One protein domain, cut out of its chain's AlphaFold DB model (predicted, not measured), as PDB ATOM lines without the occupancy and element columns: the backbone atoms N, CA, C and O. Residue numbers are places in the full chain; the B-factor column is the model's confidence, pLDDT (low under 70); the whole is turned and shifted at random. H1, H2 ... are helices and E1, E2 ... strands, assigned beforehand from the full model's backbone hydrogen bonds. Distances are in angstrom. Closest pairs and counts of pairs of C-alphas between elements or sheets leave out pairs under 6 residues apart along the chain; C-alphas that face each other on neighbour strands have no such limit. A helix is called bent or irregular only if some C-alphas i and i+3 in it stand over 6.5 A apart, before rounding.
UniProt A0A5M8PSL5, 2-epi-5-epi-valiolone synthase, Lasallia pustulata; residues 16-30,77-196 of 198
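AT A GLANCE: This is residues 16 to 30 and 77 to 196 of the 198 residues of the protein "2-epi-5-epi-valiolone synthase" of Lasallia pustulata (UniProt A0A5M8PSL5). A twisted wall of six strands has helices over both faces, H1 and H2 on one and H3 and H4 on the other; far from this body, at the end of an extended link, lies the small hairpin E3 and E4, whose residues 82 to 87 stick out free. The printed part has 135 residues, with four named helices and eight named strands in the order E1 E2 E3 E4 E5 H1 E6 H2 E7 H3 E8 H4; the class is mixed, helices and strands. The large sheet is mixed, in the order E5 E1 E2 E8 E6 E7. The whole is loose, with a radius of gyration of the C-alphas of 18.3 A, and spans 64 by 35 by 28 A.

IN THESE COORDINATES: Find C-alpha 16 at (310.130, 182.790, 294.391), where E1, residues 16 to 20, begins. Across the large sheet, look for E5 at 98 to 102, E1, E2 at 23 to 27, E8 at 185 to 189, E6 at 122 to 128, 19.8 A long, and E7 at 149 to 155, 19.7 A. H1 is 112 to 117; H2, 129 to 145, runs 22.6 A; H3, 164 to 177, runs 19.9 A; H4, 191 to 196, ends at C-alpha 196, (308.608, 174.916, 310.416). E3 is 79 to 83 and E4 86 to 90.

HOW THE PARTS SIT: In the large sheet, E5 and E1 are antiparallel (N 17 to O 100, 3.0 A), as is the hairpin E1 and E2 (N 18 to O 25, 3.0 A). Parallel neighbours are E2 and E8 (N 26 to O 187, 2.8 A), E8 and E6 (N 188 to O 126, 2.8 A), and E6 and E7 (N 123 to O 149, 2.8 A). The helices make three layers with it, helices on both its faces. E6, H2, E7 is a strand-helix-strand unit, parallel neighbour strands joined through a helix; E7, H3, E8 is a split one, with E6 between its strands; both crossovers are right-handed. H2 runs along E6 at a height over the sheet of 8.9 A; it is irregular, C-alphas 134 and 137 being 7.8 A apart, with a kink of 63 degrees near residue 136. H3 is also 8.9 A over the sheet; its closest C-alphas to E7 are Ser 173 and His 153, 6.7 A. H3 and H4 are close but not clearly touching, the C-alphas of Phe 167 and Val 196 being 5.9 A apart. In H3 every O i to N i+4 pair is within hydrogen-bond range, against 11 of 13 in H2, 1 of 2 in H4 and 0 of 2 in H1, where 2 of 3 O i to N i+3 pairs are. In the hairpin E3 and E4, N 83 and O 86 are 2.7 A apart.

THE WHOLE: The C-alphas of Lys 84 and Glu 137, the two farthest apart, are 64.2 A apart. Residues 31 to 76 are not printed; C-alphas 30 and 77 across this cut are 44.0 A apart. Of the links printed whole, none is long. Mean pLDDT of the printed part is 86.5; residues 16 to 24, 27 to 30 and 157 to 158 are under 70.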
ATOM      1  N   PHE A  16     309.040 183.742 294.618       51.94
ATOM      2  CA  PHE A  16     310.130 182.790 294.391       51.94
ATOM      3  C   PHE A  16     309.574 181.373 294.413       51.94
ATOM      4  O   PHE A  16     308.830 181.043 295.336       51.94
ATOM      5  N   ILE A  17     309.996 180.544 293.455       52.78
ATOM      6  CA  ILE A  17     309.855 179.090 293.545       52.78
ATOM      7  C   ILE A  17     311.227 178.484 293.859       52.78
ATOM      8  O   ILE A  17     312.184 178.715 293.112       52.78
ATOM      9  N   PHE A  18     311.310 177.723 294.950       46.69
ATOM     10  CA  PHE A  18     312.423 176.812 295.245       46.69
ATOM     11  C   PHE A  18     312.066 175.409 294.759       46.69
ATOM     12  O   PHE A  18     310.940 174.961 294.993       46.69
ATOM     13  N   PHE A  19     313.024 174.727 294.140       48.91
ATOM     14  CA  PHE A  19     312.872 173.352 293.672       48.91
ATOM     15  C   PHE A  19     313.859 172.432 294.390       48.91
ATOM     16  O   PHE A  19     315.070 172.562 294.206       48.91
ATOM     17  N   ASP A  20     313.324 171.478 295.144       43.78
ATOM     18  CA  ASP A  20     314.020 170.303 295.668       43.78
ATOM     19  C   ASP A  20     313.290 169.027 295.194       43.78
ATOM     20  O   ASP A  20     312.122 169.085 294.804       43.78
ATOM     21  N   GLU A  21     313.942 167.858 295.233       49.66
ATOM     22  CA  GLU A  21     313.309 166.579 294.852       49.66
ATOM     23  C   GLU A  21     312.120 166.174 295.752       49.66
ATOM     24  O   GLU A  21     311.384 165.247 295.405       49.66
ATOM     25  N   SER A  22     311.928 166.833 296.900       52.03
ATOM     26  CA  SER A  22     310.899 166.516 297.898       52.03
ATOM     27  C   SER A  22     310.115 167.724 298.439       52.03
ATOM     28  O   SER A  22     309.257 167.552 299.307       52.03
ATOM     29  N   SER A  23     310.336 168.939 297.923       56.16
ATOM     30  CA  SER A  23     309.568 170.126 298.333       56.16
ATOM     31  C   SER A  23     309.520 171.230 297.270       56.16
ATOM     32  O   SER A  23     310.458 171.417 296.492       56.16
ATOM     33  N   VAL A  24     308.416 171.988 297.261       66.38
ATOM     34  CA  VAL A  24     308.259 173.211 296.459       66.38
ATOM     35  C   VAL A  24     307.941 174.375 297.394       66.38
ATOM     36  O   VAL A  24     306.880 174.423 298.018       66.38
ATOM     37  N   LEU A  25     308.856 175.341 297.488       72.38
ATOM     38  CA  LEU A  25     308.662 176.545 298.301       72.38
ATOM     39  C   LEU A  25     308.102 177.664 297.432       72.38
ATOM     40  O   LEU A  25     308.718 178.004 296.424       72.38
ATOM     41  N   VAL A  26     307.003 178.287 297.847       70.25
ATOM     42  CA  VAL A  26     306.474 179.513 297.242       70.25
ATOM     43  C   VAL A  26     306.574 180.644 298.258       70.25
ATOM     44  O   VAL A  26     305.704 180.835 299.114       70.25
ATOM     45  N   VAL A  27     307.655 181.422 298.155       63.88
ATOM     46  CA  VAL A  27     307.816 182.631 298.971       63.88
ATOM     47  C   VAL A  27     307.027 183.753 298.314       63.88
ATOM     48  O   VAL A  27     307.390 184.239 297.240       63.88
ATOM     49  N   LEU A  28     305.935 184.148 298.963       57.19
ATOM     50  CA  LEU A  28     305.137 185.299 298.557       57.19
ATOM     51  C   LEU A  28     305.692 186.585 299.182       57.19
ATOM     52  O   LEU A  28     306.218 186.549 300.296       57.19
ATOM     53  N   PRO A  29     305.561 187.735 298.501       49.12
ATOM     54  CA  PRO A  29     305.904 189.017 299.094       49.12
ATOM     55  C   PRO A  29     305.032 189.317 300.317       49.12
ATOM     56  O   PRO A  29     303.832 189.038 300.316       49.12
ATOM     57  N   GLU A  30     305.620 189.931 301.346       42.50
ATOM     58  CA  GLU A  30     304.875 190.345 302.537       42.50
ATOM     59  C   GLU A  30     303.739 191.309 302.158       42.50
ATOM     60  O   GLU A  30     303.954 192.346 301.522       42.50
ATOM     61  N   THR A  77     333.060 158.638 294.989       77.88
ATOM     62  CA  THR A  77     332.843 157.195 295.152       77.88
ATOM     63  C   THR A  77     332.684 156.845 296.628       77.88
ATOM     64  O   THR A  77     333.644 156.922 297.390       77.88
ATOM     65  N   ALA A  78     331.480 156.438 297.041       86.75
ATOM     66  CA  ALA A  78     331.248 155.930 298.393       86.75
ATOM     67  C   ALA A  78     332.050 154.635 298.638       86.75
ATOM     68  O   ALA A  78     332.111 153.762 297.767       86.75
ATOM     69  N   ALA A  79     332.654 154.506 299.819       88.12
ATOM     70  CA  ALA A  79     333.614 153.455 300.137       88.12
ATOM     71  C   ALA A  79     333.404 152.884 301.546       88.12
ATOM     72  O   ALA A  79     333.045 153.597 302.482       88.12
ATOM     73  N   VAL A  80     333.692 151.590 301.704       92.19
ATOM     74  CA  VAL A  80     333.776 150.911 303.004       92.19
ATOM     75  C   VAL A  80     335.114 150.186 303.061       92.19
ATOM     76  O   VAL A  80     335.420 149.381 302.181       92.19
ATOM     77  N   ILE A  81     335.915 150.477 304.083       94.19
ATOM     78  CA  ILE A  81     337.265 149.934 304.259       94.19
ATOM     79  C   ILE A  81     337.323 149.226 305.613       94.19
ATOM     80  O   ILE A  81     337.061 149.830 306.653       94.19
ATOM     81  N   GLU A  82     337.673 147.940 305.613       94.31
ATOM     82  CA  GLU A  82     337.920 147.206 306.855       94.31
ATOM     83  C   GLU A  82     339.205 147.711 307.528       94.31
ATOM     84  O   GLU A  82     340.246 147.918 306.900       94.31
ATOM     85  N   THR A  83     339.124 147.918 308.836       94.50
ATOM     86  CA  THR A  83     340.211 148.373 309.702       94.50
ATOM     87  C   THR A  83     340.444 147.338 310.798       94.50
ATOM     88  O   THR A  83     339.585 146.507 311.083       94.50
ATOM     89  N   LYS A  84     341.582 147.431 311.493       93.06
ATOM     90  CA  LYS A  84     342.000 146.476 312.535       93.06
ATOM     91  C   LYS A  84     340.922 146.132 313.586       93.06
ATOM     92  O   LYS A  84     340.956 145.030 314.124       93.06
ATOM     93  N   ASN A  85     340.006 147.062 313.886       94.00
ATOM     94  CA  ASN A  85     338.993 146.931 314.941       94.00
ATOM     95  C   ASN A  85     337.550 147.272 314.472       94.00
ATOM     96  O   ASN A  85     336.689 147.495 315.322       94.00
ATOM     97  N   GLY A  86     337.265 147.385 313.168       94.25
ATOM     98  CA  GLY A  86     335.956 147.847 312.668       94.25
ATOM     99  C   GLY A  86     336.011 148.365 311.229       94.25
ATOM    100  O   GLY A  86     336.947 148.043 310.510       94.25
ATOM    101  N   PHE A  87     335.065 149.208 310.808       96.25
ATOM    102  CA  PHE A  87     335.002 149.736 309.436       96.25
ATOM    103  C   PHE A  87     335.139 151.260 309.394       96.25
ATOM    104  O   PHE A  87     334.570 151.961 310.230       96.25
ATOM    105  N   HIS A  88     335.857 151.760 308.390       91.88
ATOM    106  CA  HIS A  88     335.810 153.152 307.941       91.88
ATOM    107  C   HIS A  88     334.816 153.255 306.776       91.88
ATOM    108  O   HIS A  88     334.789 152.365 305.924       91.88
ATOM    109  N   VAL A  89     333.987 154.300 306.754       93.94
ATOM    110  CA  VAL A  89     332.909 154.473 305.767       93.94
ATOM    111  C   VAL A  89     332.892 155.916 305.277       93.94
ATOM    112  O   VAL A  89     332.629 156.822 306.064       93.94
ATOM    113  N   ASP A  90     333.110 156.106 303.976       91.44
ATOM    114  CA  ASP A  90     332.946 157.386 303.285       91.44
ATOM    115  C   ASP A  90     331.701 157.328 302.392       91.44
ATOM    116  O   ASP A  90     331.479 156.356 301.666       91.44
ATOM    117  N   GLY A  91     330.884 158.379 302.424       89.81
ATOM    118  CA  GLY A  91     329.668 158.495 301.623       89.81
ATOM    119  C   GLY A  91     329.503 159.907 301.078       89.81
ATOM    120  O   GLY A  91     329.818 160.881 301.760       89.81
ATOM    121  N   TYR A  92     328.995 160.010 299.850       87.62
ATOM    122  CA  TYR A  92     328.773 161.275 299.157       87.62
ATOM    123  C   TYR A  92     327.333 161.345 298.652       87.62
ATOM    124  O   TYR A  92     326.855 160.418 298.002       87.62
ATOM    125  N   GLU A  93     326.666 162.465 298.915       85.94
ATOM    126  CA  GLU A  93     325.321 162.763 298.429       85.94
ATOM    127  C   GLU A  93     325.340 164.129 297.732       85.94
ATOM    128  O   GLU A  93     325.915 165.094 298.243       85.94
ATOM    129  N   LYS A  94     324.761 164.210 296.528       86.19
ATOM    130  CA  LYS A  94     324.734 165.449 295.744       86.19
ATOM    131  C   LYS A  94     323.452 166.222 296.044       86.19
ATOM    132  O   LYS A  94     322.405 165.913 295.489       86.19
ATOM    133  N   ILE A  95     323.570 167.291 296.824       82.94
ATOM    134  CA  ILE A  95     322.503 168.286 296.987       82.94
ATOM    135  C   ILE A  95     322.556 169.266 295.804       82.94
ATOM    136  O   ILE A  95     323.630 169.739 295.424       82.94
ATOM    137  N   SER A  96     321.406 169.545 295.188       82.50
ATOM    138  CA  SER A  96     321.265 170.422 294.019       82.50
ATOM    139  C   SER A  96     319.836 170.961 293.989       82.50
ATOM    140  O   SER A  96     318.907 170.164 294.010       82.50
ATOM    141  N   TYR A  97     319.663 172.280 293.932       78.00
ATOM    142  CA  TYR A  97     318.355 172.939 293.913       78.00
ATOM    143  C   TYR A  97     318.398 174.190 293.034       78.00
ATOM    144  O   TYR A  97     319.450 174.820 292.896       78.00
ATOM    145  N   ASP A  98     317.249 174.555 292.471       79.56
ATOM    146  CA  ASP A  98     317.095 175.696 291.566       79.56
ATOM    147  C   ASP A  98     316.153 176.762 292.145       79.56
ATOM    148  O   ASP A  98     315.237 176.472 292.919       79.56
ATOM    149  N   PHE A  99     316.362 178.016 291.729       78.25
ATOM    150  CA  PHE A  99     315.490 179.149 292.045       78.25
ATOM    151  C   PHE A  99     314.903 179.728 290.758       78.25
ATOM    152  O   PHE A  99     315.644 180.245 289.918       78.25
ATOM    153  N   THR A 100     313.574 179.734 290.630       80.25
ATOM    154  CA  THR A 100     312.892 180.450 289.539       80.25
ATOM    155  C   THR A 100     312.182 181.688 290.076       80.25
ATOM    156  O   THR A 100     311.399 181.616 291.023       80.25
ATOM    157  N   PHE A 101     312.438 182.833 289.440       81.50
ATOM    158  CA  PHE A 101     311.628 184.039 289.610       81.50
ATOM    159  C   PHE A 101     310.395 183.941 288.716       81.50
ATOM    160  O   PHE A 101     310.539 183.779 287.503       81.50
ATOM    161  N   LEU A 102     309.206 184.091 289.295       82.44
ATOM    162  CA  LEU A 102     307.950 184.073 288.552       82.44
ATOM    163  C   LEU A 102     307.032 185.181 289.064       82.44
ATOM    164  O   LEU A 102     306.724 185.240 290.251       82.44
ATOM    165  N   ASP A 103     306.598 186.067 288.173       85.38
ATOM    166  CA  ASP A 103     305.648 187.122 288.516       85.38
ATOM    167  C   ASP A 103     304.221 186.557 288.355       85.38
ATOM    168  O   ASP A 103     303.743 186.358 287.238       85.38
ATOM    169  N   GLY A 104     303.550 186.257 289.476       88.50
ATOM    170  CA  GLY A 104     302.194 185.695 289.498       88.50
ATOM    171  C   GLY A 104     302.156 184.165 289.435       88.50
ATOM    172  O   GLY A 104     301.583 183.601 288.508       88.50
ATOM    173  N   VAL A 105     302.733 183.484 290.426       90.12
ATOM    174  CA  VAL A 105     302.804 182.010 290.523       90.12
ATOM    175  C   VAL A 105     301.440 181.304 290.474       90.12
ATOM    176  O   VAL A 105     301.350 180.207 289.939       90.12
ATOM    177  N   PHE A 106     300.379 181.953 290.968       93.69
ATOM    178  CA  PHE A 106     298.996 181.462 290.904       93.69
ATOM    179  C   PHE A 106     298.169 182.142 289.787       93.69
ATOM    180  O   PHE A 106     296.945 182.211 289.864       93.69
ATOM    181  N   ASN A 107     298.809 182.709 288.755       94.19
ATOM    182  CA  ASN A 107     298.124 183.062 287.505       94.19
ATOM    183  C   ASN A 107     297.914 181.777 286.689       94.19
ATOM    184  O   ASN A 107     298.873 181.046 286.468       94.19
ATOM    185  N   THR A 108     296.703 181.511 286.202       95.00
ATOM    186  CA  THR A 108     296.381 180.314 285.400       95.00
ATOM    187  C   THR A 108     297.069 180.270 284.031       95.00
ATOM    188  O   THR A 108     297.070 179.231 283.381       95.00
ATOM    189  N   GLU A 109     297.712 181.354 283.592       95.06
ATOM    190  CA  GLU A 109     298.613 181.343 282.427       95.06
ATOM    191  C   GLU A 109     300.003 180.745 282.748       95.06
ATOM    192  O   GLU A 109     300.722 180.310 281.846       95.06
ATOM    193  N   ASN A 110     300.395 180.709 284.028       93.19
ATOM    194  CA  ASN A 110     301.714 180.286 284.503       93.19
ATOM    195  C   ASN A 110     301.703 178.815 284.962       93.19
ATOM    196  O   ASN A 110     301.550 178.508 286.144       93.19
ATOM    197  N   ALA A 111     301.918 177.884 284.031       93.94
ATOM    198  CA  ALA A 111     301.869 176.442 284.305       93.94
ATOM    199  C   ALA A 111     302.994 175.892 285.211       93.94
ATOM    200  O   ALA A 111     302.901 174.753 285.659       93.94
ATOM    201  N   GLN A 112     304.050 176.665 285.493       90.25
ATOM    202  CA  GLN A 112     305.300 176.182 286.103       90.25
ATOM    203  C   GLN A 112     305.090 175.442 287.434       90.25
ATOM    204  O   GLN A 112     305.724 174.413 287.665       90.25
ATOM    205  N   LEU A 113     304.199 175.937 288.301       91.81
ATOM    206  CA  LEU A 113     303.884 175.271 289.566       91.81
ATOM    207  C   LEU A 113     303.040 174.006 289.331       91.81
ATOM    208  O   LEU A 113     303.343 172.960 289.895       91.81
ATOM    209  N   ALA A 114     302.032 174.059 288.460       94.38
ATOM    210  CA  ALA A 114     301.196 172.907 288.133       94.38
ATOM    211  C   ALA A 114     301.968 171.750 287.470       94.38
ATOM    212  O   ALA A 114     301.702 170.595 287.801       94.38
ATOM    213  N   GLU A 115     302.953 172.013 286.599       94.25
ATOM    214  CA  GLU A 115     303.791 170.950 286.004       94.25
ATOM    215  C   GLU A 115     304.526 170.111 287.070       94.25
ATOM    216  O   GLU A 115     304.741 168.918 286.863       94.25
ATOM    217  N   CYS A 116     304.852 170.691 288.233       90.75
ATOM    218  CA  CYS A 116     305.461 169.966 289.357       90.75
ATOM    219  C   CYS A 116     304.506 168.931 289.980       90.75
ATOM    220  O   CYS A 116     304.950 167.936 290.555       90.75
ATOM    221  N   TYR A 117     303.196 169.169 289.867       95.25
ATOM    222  CA  TYR A 117     302.142 168.421 290.551       95.25
ATOM    223  C   TYR A 117     301.339 167.483 289.643       95.25
ATOM    224  O   TYR A 117     300.796 166.491 290.128       95.25
ATOM    225  N   LYS A 118     301.346 167.694 288.320       95.06
ATOM    226  CA  LYS A 118     300.749 166.764 287.338       95.06
ATOM    227  C   LYS A 118     301.206 165.298 287.448       95.06
ATOM    228  O   LYS A 118     300.355 164.438 287.242       95.06
ATOM    229  N   PRO A 119     302.468 164.957 287.792       94.75
ATOM    230  CA  PRO A 119     302.864 163.560 288.013       94.75
ATOM    231  C   PRO A 119     302.169 162.889 289.209       94.75
ATOM    232  O   PRO A 119     302.136 161.663 289.279       94.75
ATOM    233  N   TRP A 120     301.630 163.684 290.139       95.19
ATOM    234  CA  TRP A 120     300.999 163.235 291.383       95.19
ATOM    235  C   TRP A 120     299.467 163.350 291.342       95.19
ATOM    236  O   TRP A 120     298.782 162.596 292.028       95.19
ATOM    237  N   GLY A 121     298.925 164.280 290.545       96.75
ATOM    238  CA  GLY A 121     297.484 164.544 290.407       96.75
ATOM    239  C   GLY A 121     296.856 165.311 291.581       96.75
ATOM    240  O   GLY A 121     295.682 165.664 291.537       96.75
ATOM    241  N   ARG A 122     297.633 165.582 292.634       97.38
ATOM    242  CA  ARG A 122     297.179 166.171 293.899       97.38
ATOM    243  C   ARG A 122     298.279 167.011 294.547       97.38
ATOM    244  O   ARG A 122     299.450 166.883 294.195       97.38
ATOM    245  N   VAL A 123     297.902 167.856 295.504       97.31
ATOM    246  CA  VAL A 123     298.788 168.820 296.174       97.31
ATOM    247  C   VAL A 123     298.467 168.888 297.663       97.31
ATOM    248  O   VAL A 123     297.324 169.152 298.036       97.31
ATOM    249  N   LEU A 124     299.478 168.732 298.521       97.38
ATOM    250  CA  LEU A 124     299.394 169.137 299.926       97.38
ATOM    251  C   LEU A 124     300.085 170.491 300.101       97.38
ATOM    252  O   LEU A 124     301.308 170.582 300.004       97.38
ATOM    253  N   ALA A 125     299.295 171.530 300.369       96.06
ATOM    254  CA  ALA A 125     299.772 172.886 300.607       96.06
ATOM    255  C   ALA A 125     299.803 173.216 302.108       96.06
ATOM    256  O   ALA A 125     298.770 173.185 302.775       96.06
ATOM    257  N   VAL A 126     300.969 173.577 302.635       94.31
ATOM    258  CA  VAL A 126     301.174 174.122 303.985       94.31
ATOM    259  C   VAL A 126     301.303 175.638 303.872       94.31
ATOM    260  O   VAL A 126     302.165 176.138 303.153       94.31
ATOM    261  N   THR A 127     300.449 176.388 304.567       92.12
ATOM    262  CA  THR A 127     300.414 177.858 304.473       92.12
ATOM    263  C   THR A 127     300.106 178.512 305.814       92.12
ATOM    264  O   THR A 127     299.353 177.970 306.632       92.12
ATOM    265  N   ASP A 128     300.632 179.725 306.016       88.50
ATOM    266  CA  ASP A 128     300.117 180.595 307.075       88.50
ATOM    267  C   ASP A 128     298.667 181.008 306.775       88.50
ATOM    268  O   ASP A 128     298.264 181.192 305.620       88.50
ATOM    269  N   LEU A 129     297.879 181.176 307.834       89.81
ATOM    270  CA  LEU A 129     296.476 181.553 307.756       89.81
ATOM    271  C   LEU A 129     296.276 182.947 307.148       89.81
ATOM    272  O   LEU A 129     295.320 183.135 306.403       89.81
ATOM    273  N   ASN A 130     297.143 183.924 307.427       87.94
ATOM    274  CA  ASN A 130     297.004 185.274 306.866       87.94
ATOM    275  C   ASN A 130     297.321 185.273 305.365       87.94
ATOM    276  O   ASN A 130     296.639 185.945 304.598       87.94
ATOM    277  N   VAL A 131     298.305 184.471 304.948       88.31
ATOM    278  CA  VAL A 131     298.625 184.233 303.531       88.31
ATOM    279  C   VAL A 131     297.436 183.597 302.810       88.31
ATOM    280  O   VAL A 131     296.995 184.109 301.782       88.31
ATOM    281  N   TYR A 132     296.846 182.544 303.381       92.06
ATOM    282  CA  TYR A 132     295.656 181.909 302.811       92.06
ATOM    283  C   TYR A 132     294.424 182.832 302.807       92.06
ATOM    284  O   TYR A 132     293.655 182.810 301.855       92.06
ATOM    285  N   ASN A 133     294.254 183.706 303.802       91.69
ATOM    286  CA  ASN A 133     293.166 184.692 303.812       91.69
ATOM    287  C   ASN A 133     293.282 185.757 302.697       91.69
ATOM    288  O   ASN A 133     292.314 186.476 302.465       91.69
ATOM    289  N   VAL A 134     294.444 185.887 302.042       91.56
ATOM    290  CA  VAL A 134     294.680 186.824 300.925       91.56
ATOM    291  C   VAL A 134     294.746 186.103 299.576       91.56
ATOM    292  O   VAL A 134     294.245 186.629 298.588       91.56
ATOM    293  N   TYR A 135     295.349 184.910 299.525       90.94
ATOM    294  CA  TYR A 135     295.628 184.186 298.277       90.94
ATOM    295  C   TYR A 135     294.874 182.854 298.130       90.94
ATOM    296  O   TYR A 135     294.961 182.236 297.075       90.94
ATOM    297  N   GLY A 136     294.144 182.388 299.147       93.69
ATOM    298  CA  GLY A 136     293.531 181.052 299.180       93.69
ATOM    299  C   GLY A 136     292.561 180.783 298.029       93.69
ATOM    300  O   GLY A 136     292.654 179.735 297.402       93.69
ATOM    301  N   GLU A 137     291.713 181.759 297.695       96.38
ATOM    302  CA  GLU A 137     290.812 181.705 296.534       96.38
ATOM    303  C   GLU A 137     291.605 181.542 295.225       96.38
ATOM    304  O   GLU A 137     291.347 180.618 294.461       96.38
ATOM    305  N   GLN A 138     292.660 182.342 295.025       95.25
ATOM    306  CA  GLN A 138     293.527 182.248 293.845       95.25
ATOM    307  C   GLN A 138     294.285 180.907 293.768       95.25
ATOM    308  O   GLN A 138     294.479 180.368 292.681       95.25
ATOM    309  N   ILE A 139     294.710 180.351 294.907       96.00
ATOM    310  CA  ILE A 139     295.383 179.044 294.986       96.00
ATOM    311  C   ILE A 139     294.402 177.915 294.623       96.00
ATOM    312  O   ILE A 139     294.752 177.016 293.856       96.00
ATOM    313  N   GLU A 140     293.173 177.971 295.140       97.31
ATOM    314  CA  GLU A 140     292.113 177.000 294.844       97.31
ATOM    315  C   GLU A 140     291.661 177.079 293.377       97.31
ATOM    316  O   GLU A 140     291.533 176.040 292.727       97.31
ATOM    317  N   GLU A 141     291.504 178.280 292.811       97.88
ATOM    318  CA  GLU A 141     291.235 178.470 291.378       97.88
ATOM    319  C   GLU A 141     292.386 177.971 290.493       97.88
ATOM    320  O   GLU A 141     292.128 177.311 289.483       97.88
ATOM    321  N   TYR A 142     293.642 178.229 290.874       97.94
ATOM    322  CA  TYR A 142     294.822 177.791 290.124       97.94
ATOM    323  C   TYR A 142     294.900 176.265 290.017       97.94
ATOM    324  O   TYR A 142     294.980 175.726 288.913       97.94
ATOM    325  N   PHE A 143     294.836 175.542 291.139       98.06
ATOM    326  CA  PHE A 143     294.943 174.079 291.101       98.06
ATOM    327  C   PHE A 143     293.716 173.414 290.465       98.06
ATOM    328  O   PHE A 143     293.869 172.459 289.703       98.06
ATOM    329  N   LYS A 144     292.525 173.994 290.643       98.06
ATOM    330  CA  LYS A 144     291.306 173.576 289.937       98.06
ATOM    331  C   LYS A 144     291.375 173.801 288.421       98.06
ATOM    332  O   LYS A 144     290.827 172.998 287.675       98.06
ATOM    333  N   HIS A 145     292.039 174.859 287.947       98.12
ATOM    334  CA  HIS A 145     292.252 175.089 286.511       98.12
ATOM    335  C   HIS A 145     293.121 173.997 285.866       98.12
ATOM    336  O   HIS A 145     292.924 173.668 284.697       98.12
ATOM    337  N   TYR A 146     294.055 173.422 286.628       97.69
ATOM    338  CA  TYR A 146     294.968 172.372 286.171       97.69
ATOM    339  C   TYR A 146     294.523 170.938 286.502       97.69
ATOM    340  O   TYR A 146     295.297 170.016 286.251       97.69
ATOM    341  N   ASP A 147     293.296 170.750 287.006       97.88
ATOM    342  CA  ASP A 147     292.719 169.448 287.385       97.88
ATOM    343  C   ASP A 147     293.555 168.709 288.458       97.88
ATOM    344  O   ASP A 147     293.891 167.533 288.326       97.88
ATOM    345  N   LEU A 148     293.949 169.442 289.512       97.75
ATOM    346  CA  LEU A 148     294.784 168.952 290.617       97.75
ATOM    347  C   LEU A 148     294.053 169.026 291.970       97.75
ATOM    348  O   LEU A 148     293.642 170.104 292.408       97.75
ATOM    349  N   ASP A 149     293.962 167.890 292.670       97.50
ATOM    350  CA  ASP A 149     293.296 167.774 293.978       97.50
ATOM    351  C   ASP A 149     294.093 168.480 295.093       97.50
ATOM    352  O   ASP A 149     295.099 167.968 295.592       97.50
ATOM    353  N   LEU A 150     293.639 169.659 295.520       98.00
ATOM    354  CA  LEU A 150     294.301 170.468 296.546       98.00
ATOM    355  C   LEU A 150     293.778 170.174 297.966       98.00
ATOM    356  O   LEU A 150     292.619 170.446 298.286       98.00
ATOM    357  N   LYS A 151     294.671 169.754 298.871       97.69
ATOM    358  CA  LYS A 151     294.458 169.794 300.329       97.69
ATOM    359  C   LYS A 151     295.322 170.891 300.953       97.69
ATOM    360  O   LYS A 151     296.528 170.929 300.732       97.69
ATOM    361  N   VAL A 152     294.730 171.750 301.787       96.81
ATOM    362  CA  VAL A 152     295.442 172.873 302.428       96.81
ATOM    363  C   VAL A 152     295.508 172.715 303.950       96.81
ATOM    364  O   VAL A 152     294.500 172.874 304.644       96.81
ATOM    365  N   HIS A 153     296.708 172.472 304.482       95.62
ATOM    366  CA  HIS A 153     297.020 172.639 305.899       95.62
ATOM    367  C   HIS A 153     297.215 174.131 306.213       95.62
ATOM    368  O   HIS A 153     298.093 174.795 305.659       95.62
ATOM    369  N   LYS A 154     296.398 174.652 307.133       93.00
ATOM    370  CA  LYS A 154     296.359 176.073 307.506       93.00
ATOM    371  C   LYS A 154     296.785 176.238 308.957       93.00
ATOM    372  O   LYS A 154     296.081 175.802 309.865       93.00
ATOM    373  N   THR A 155     297.914 176.903 309.166       85.38
ATOM    374  CA  THR A 155     298.523 177.116 310.486       85.38
ATOM    375  C   THR A 155     298.690 178.609 310.772       85.38
ATOM    376  O   THR A 155     298.754 179.418 309.853       85.38
ATOM    377  N   LYS A 156     298.687 179.014 312.047       80.94
ATOM    378  CA  LYS A 156     298.934 180.409 312.452       80.94
ATOM    379  C   LYS A 156     300.390 180.537 312.863       80.94
ATOM    380  O   LYS A 156     300.725 180.180 313.995       80.94
ATOM    381  N   ILE A 157     301.236 181.052 311.978       69.88
ATOM    382  CA  ILE A 157     302.674 181.095 312.228       69.88
ATOM    383  C   ILE A 157     303.158 182.525 312.490       69.88
ATOM    384  O   ILE A 157     303.065 183.433 311.673       69.88
ATOM    385  N   GLY A 158     303.734 182.681 313.677       69.56
ATOM    386  CA  GLY A 158     304.568 183.794 314.113       69.56
ATOM    387  C   GLY A 158     305.573 183.254 315.133       69.56
ATOM    388  O   GLY A 158     305.501 182.078 315.487       69.56
ATOM    389  N   GLU A 159     306.479 184.084 315.651       71.75
ATOM    390  CA  GLU A 159     307.611 183.631 316.488       71.75
ATOM    391  C   GLU A 159     307.202 182.680 317.634       71.75
ATOM    392  O   GLU A 159     307.798 181.630 317.848       71.75
ATOM    393  N   LYS A 160     306.095 182.992 318.324       71.31
ATOM    394  CA  LYS A 160     305.553 182.193 319.442       71.31
ATOM    395  C   LYS A 160     304.935 180.845 319.032       71.31
ATOM    396  O   LYS A 160     304.585 180.062 319.908       71.31
ATOM    397  N   ALA A 161     304.762 180.601 317.735       70.50
ATOM    398  CA  ALA A 161     304.202 179.380 317.161       70.50
ATOM    399  C   ALA A 161     305.263 178.491 316.482       70.50
ATOM    400  O   ALA A 161     304.917 177.392 316.047       70.50
ATOM    401  N   LYS A 162     306.543 178.902 316.453       79.56
ATOM    402  CA  LYS A 162     307.683 178.054 316.057       79.56
ATOM    403  C   LYS A 162     307.943 176.996 317.141       79.56
ATOM    404  O   LYS A 162     308.820 177.137 317.988       79.56
ATOM    405  N   THR A 163     307.087 175.975 317.178       86.25
ATOM    406  CA  THR A 163     306.991 174.999 318.277       86.25
ATOM    407  C   THR A 163     306.762 173.579 317.762       86.25
ATOM    408  O   THR A 163     306.169 173.382 316.702       86.25
ATOM    409  N   ILE A 164     307.182 172.578 318.546       91.38
ATOM    410  CA  ILE A 164     307.012 171.156 318.205       91.38
ATOM    411  C   ILE A 164     305.537 170.766 317.957       91.38
ATOM    412  O   ILE A 164     305.301 170.079 316.970       91.38
ATOM    413  N   PRO A 165     304.527 171.218 318.735       91.75
ATOM    414  CA  PRO A 165     303.122 170.960 318.402       91.75
ATOM    415  C   PRO A 165     302.692 171.488 317.023       91.75
ATOM    416  O   PRO A 165     301.922 170.823 316.336       91.75
ATOM    417  N   THR A 166     303.208 172.644 316.589       88.88
ATOM    418  CA  THR A 166     302.923 173.182 315.248       88.88
ATOM    419  C   THR A 166     303.535 172.301 314.160       88.88
ATOM    420  O   THR A 166     302.832 171.926 313.226       88.88
ATOM    421  N   PHE A 167     304.804 171.906 314.314       92.12
ATOM    422  CA  PHE A 167     305.473 170.956 313.414       92.12
ATOM    423  C   PHE A 167     304.720 169.616 313.340       92.12
ATOM    424  O   PHE A 167     304.404 169.141 312.251       92.12
ATOM    425  N   LEU A 168     304.346 169.041 314.487       94.88
ATOM    426  CA  LEU A 168     303.596 167.782 314.533       94.88
ATOM    427  C   LEU A 168     302.249 167.886 313.807       94.88
ATOM    428  O   LEU A 168     301.909 166.971 313.069       94.88
ATOM    429  N   SER A 169     301.539 169.016 313.894       94.62
ATOM    430  CA  SER A 169     300.278 169.197 313.156       94.62
ATOM    431  C   SER A 169     300.438 169.194 311.622       94.62
ATOM    432  O   SER A 169     299.498 168.842 310.901       94.62
ATOM    433  N   ILE A 170     301.631 169.535 311.112       93.38
ATOM    434  CA  ILE A 170     301.987 169.389 309.692       93.38
ATOM    435  C   ILE A 170     302.249 167.908 309.380       93.38
ATOM    436  O   ILE A 170     301.684 167.386 308.420       93.38
ATOM    437  N   VAL A 171     303.013 167.203 310.225       95.06
ATOM    438  CA  VAL A 171     303.287 165.756 310.090       95.06
ATOM    439  C   VAL A 171     302.000 164.919 310.135       95.06
ATOM    440  O   VAL A 171     301.824 164.017 309.313       95.06
ATOM    441  N   ASP A 172     301.062 165.249 311.025       96.38
ATOM    442  CA  ASP A 172     299.727 164.640 311.083       96.38
ATOM    443  C   ASP A 172     298.978 164.843 309.755       96.38
ATOM    444  O   ASP A 172     298.380 163.911 309.220       96.38
ATOM    445  N   SER A 173     299.075 166.039 309.165       96.12
ATOM    446  CA  SER A 173     298.412 166.377 307.897       96.12
ATOM    447  C   SER A 173     299.046 165.688 306.683       96.12
ATOM    448  O   SER A 173     298.322 165.272 305.776       96.12
ATOM    449  N   MET A 174     300.373 165.515 306.676       95.31
ATOM    450  CA  MET A 174     301.111 164.701 305.698       95.31
ATOM    451  C   MET A 174     300.731 163.217 305.799       95.31
ATOM    452  O   MET A 174     300.557 162.547 304.780       95.31
ATOM    453  N   THR A 175     300.551 162.723 307.027       96.12
ATOM    454  CA  THR A 175     300.125 161.346 307.315       96.12
ATOM    455  C   THR A 175     298.682 161.108 306.863       96.12
ATOM    456  O   THR A 175     298.407 160.126 306.181       96.12
ATOM    457  N   GLU A 176     297.766 162.031 307.168       96.62
ATOM    458  CA  GLU A 176     296.349 161.961 306.780       96.62
ATOM    459  C   GLU A 176     296.138 162.147 305.263       96.62
ATOM    460  O   GLU A 176     295.197 161.601 304.696       96.62
ATOM    461  N   PHE A 177     297.016 162.892 304.580       96.38
ATOM    462  CA  PHE A 177     297.057 162.958 303.110       96.38
ATOM    463  C   PHE A 177     297.648 161.684 302.474       96.38
ATOM    464  O   PHE A 177     297.428 161.423 301.290       96.38
ATOM    465  N   GLY A 178     298.397 160.884 303.241       95.75
ATOM    466  CA  GLY A 178     299.104 159.706 302.741       95.75
ATOM    467  C   GLY A 178     300.160 160.072 301.699       95.75
ATOM    468  O   GLY A 178     300.143 159.518 300.601       95.75
ATOM    469  N   ILE A 179     301.017 161.053 302.005       92.75
ATOM    470  CA  ILE A 179     302.032 161.566 301.071       92.75
ATOM    471  C   ILE A 179     303.072 160.493 300.695       92.75
ATOM    472  O   ILE A 179     303.537 159.729 301.548       92.75
ATOM    473  N   PHE A 180     303.462 160.419 299.421       90.06
ATOM    474  CA  PHE A 180     304.529 159.517 298.976       90.06
ATOM    475  C   PHE A 180     305.921 160.093 299.279       90.06
ATOM    476  O   PHE A 180     306.129 161.300 299.293       90.06
ATOM    477  N   ARG A 181     306.932 159.227 299.440       88.12
ATOM    478  CA  ARG A 181     308.305 159.618 299.841       88.12
ATOM    479  C   ARG A 181     309.018 160.623 298.905       88.12
ATOM    480  O   ARG A 181     310.016 161.203 299.315       88.12
ATOM    481  N   LYS A 182     308.547 160.797 297.667       87.94
ATOM    482  CA  LYS A 182     309.055 161.787 296.693       87.94
ATOM    483  C   LYS A 182     307.984 162.779 296.216       87.94
ATOM    484  O   LYS A 182     308.222 163.528 295.279       87.94
ATOM    485  N   GLU A 183     306.800 162.760 296.817       90.19
ATOM    486  CA  GLU A 183     305.727 163.696 296.486       90.19
ATOM    487  C   GLU A 183     305.972 165.009 297.244       90.19
ATOM    488  O   GLU A 183     306.053 164.979 298.474       90.19
ATOM    489  N   PRO A 184     306.146 166.149 296.555       91.75
ATOM    490  CA  PRO A 184     306.662 167.345 297.200       91.75
ATOM    491  C   PRO A 184     305.578 168.104 297.967       91.75
ATOM    492  O   PRO A 184     304.541 168.462 297.406       91.75
ATOM    493  N   VAL A 185     305.834 168.445 299.231       93.69
ATOM    494  CA  VAL A 185     304.964 169.385 299.960       93.69
ATOM    495  C   VAL A 185     305.100 170.775 299.337       93.69
ATOM    496  O   VAL A 185     306.216 171.263 299.138       93.69
ATOM    497  N   LEU A 186     303.968 171.421 299.050       94.75
ATOM    498  CA  LEU A 186     303.928 172.828 298.662       94.75
ATOM    499  C   LEU A 186     303.911 173.680 299.933       94.75
ATOM    500  O   LEU A 186     302.991 173.563 300.736       94.75
ATOM    501  N   VAL A 187     304.885 174.564 300.121       92.94
ATOM    502  CA  VAL A 187     304.961 175.433 301.306       92.94
ATOM    503  C   VAL A 187     304.840 176.893 300.874       92.94
ATOM    504  O   VAL A 187     305.710 177.407 300.173       92.94
ATOM    505  N   VAL A 188     303.764 177.572 301.282       90.69
ATOM    506  CA  VAL A 188     303.414 178.932 300.830       90.69
ATOM    507  C   VAL A 188     303.471 179.928 301.992       90.69
ATOM    508  O   VAL A 188     302.693 179.836 302.943       90.69
ATOM    509  N   GLY A 189     304.363 180.920 301.917       86.31
ATOM    510  CA  GLY A 189     304.399 182.008 302.900       86.31
ATOM    511  C   GLY A 189     305.758 182.677 303.095       86.31
ATOM    512  O   GLY A 189     306.622 182.633 302.225       86.31
ATOM    513  N   GLY A 190     305.915 183.337 304.245       80.75
ATOM    514  CA  GLY A 190     307.173 183.951 304.685       80.75
ATOM    515  C   GLY A 190     308.027 183.014 305.545       80.75
ATOM    516  O   GLY A 190     307.582 181.935 305.937       80.75
ATOM    517  N   GLY A 191     309.240 183.461 305.889       77.38
ATOM    518  CA  GLY A 191     310.307 182.624 306.462       77.38
ATOM    519  C   GLY A 191     309.932 181.770 307.680       77.38
ATOM    520  O   GLY A 191     310.412 180.656 307.819       77.38
ATOM    521  N   LEU A 192     309.020 182.227 308.545       82.50
ATOM    522  CA  LEU A 192     308.603 181.432 309.706       82.50
ATOM    523  C   LEU A 192     307.781 180.184 309.335       82.50
ATOM    524  O   LEU A 192     307.796 179.214 310.087       82.50
ATOM    525  N   VAL A 193     307.060 180.195 308.204       84.19
ATOM    526  CA  VAL A 193     306.339 179.011 307.692       84.19
ATOM    527  C   VAL A 193     307.341 178.003 307.148       84.19
ATOM    528  O   VAL A 193     307.259 176.814 307.440       84.19
ATOM    529  N   THR A 194     308.317 178.503 306.390       83.44
ATOM    530  CA  THR A 194     309.349 177.690 305.745       83.44
ATOM    531  C   THR A 194     310.276 177.046 306.780       83.44
ATOM    532  O   THR A 194     310.590 175.872 306.659       83.44
ATOM    533  N   ASP A 195     310.588 177.768 307.860       84.94
ATOM    534  CA  ASP A 195     311.349 177.321 309.041       84.94
ATOM    535  C   ASP A 195     310.675 176.224 309.899       84.94
ATOM    536  O   ASP A 195     311.274 175.769 310.879       84.94
ATOM    537  N   VAL A 196     309.406 175.890 309.636       85.25
ATOM    538  CA  VAL A 196     308.608 174.916 310.416       85.25
ATOM    539  C   VAL A 196     308.063 173.783 309.538       85.25
ATOM    540  O   VAL A 196     307.649 172.753 310.068       85.25
TER     541      VAL A 196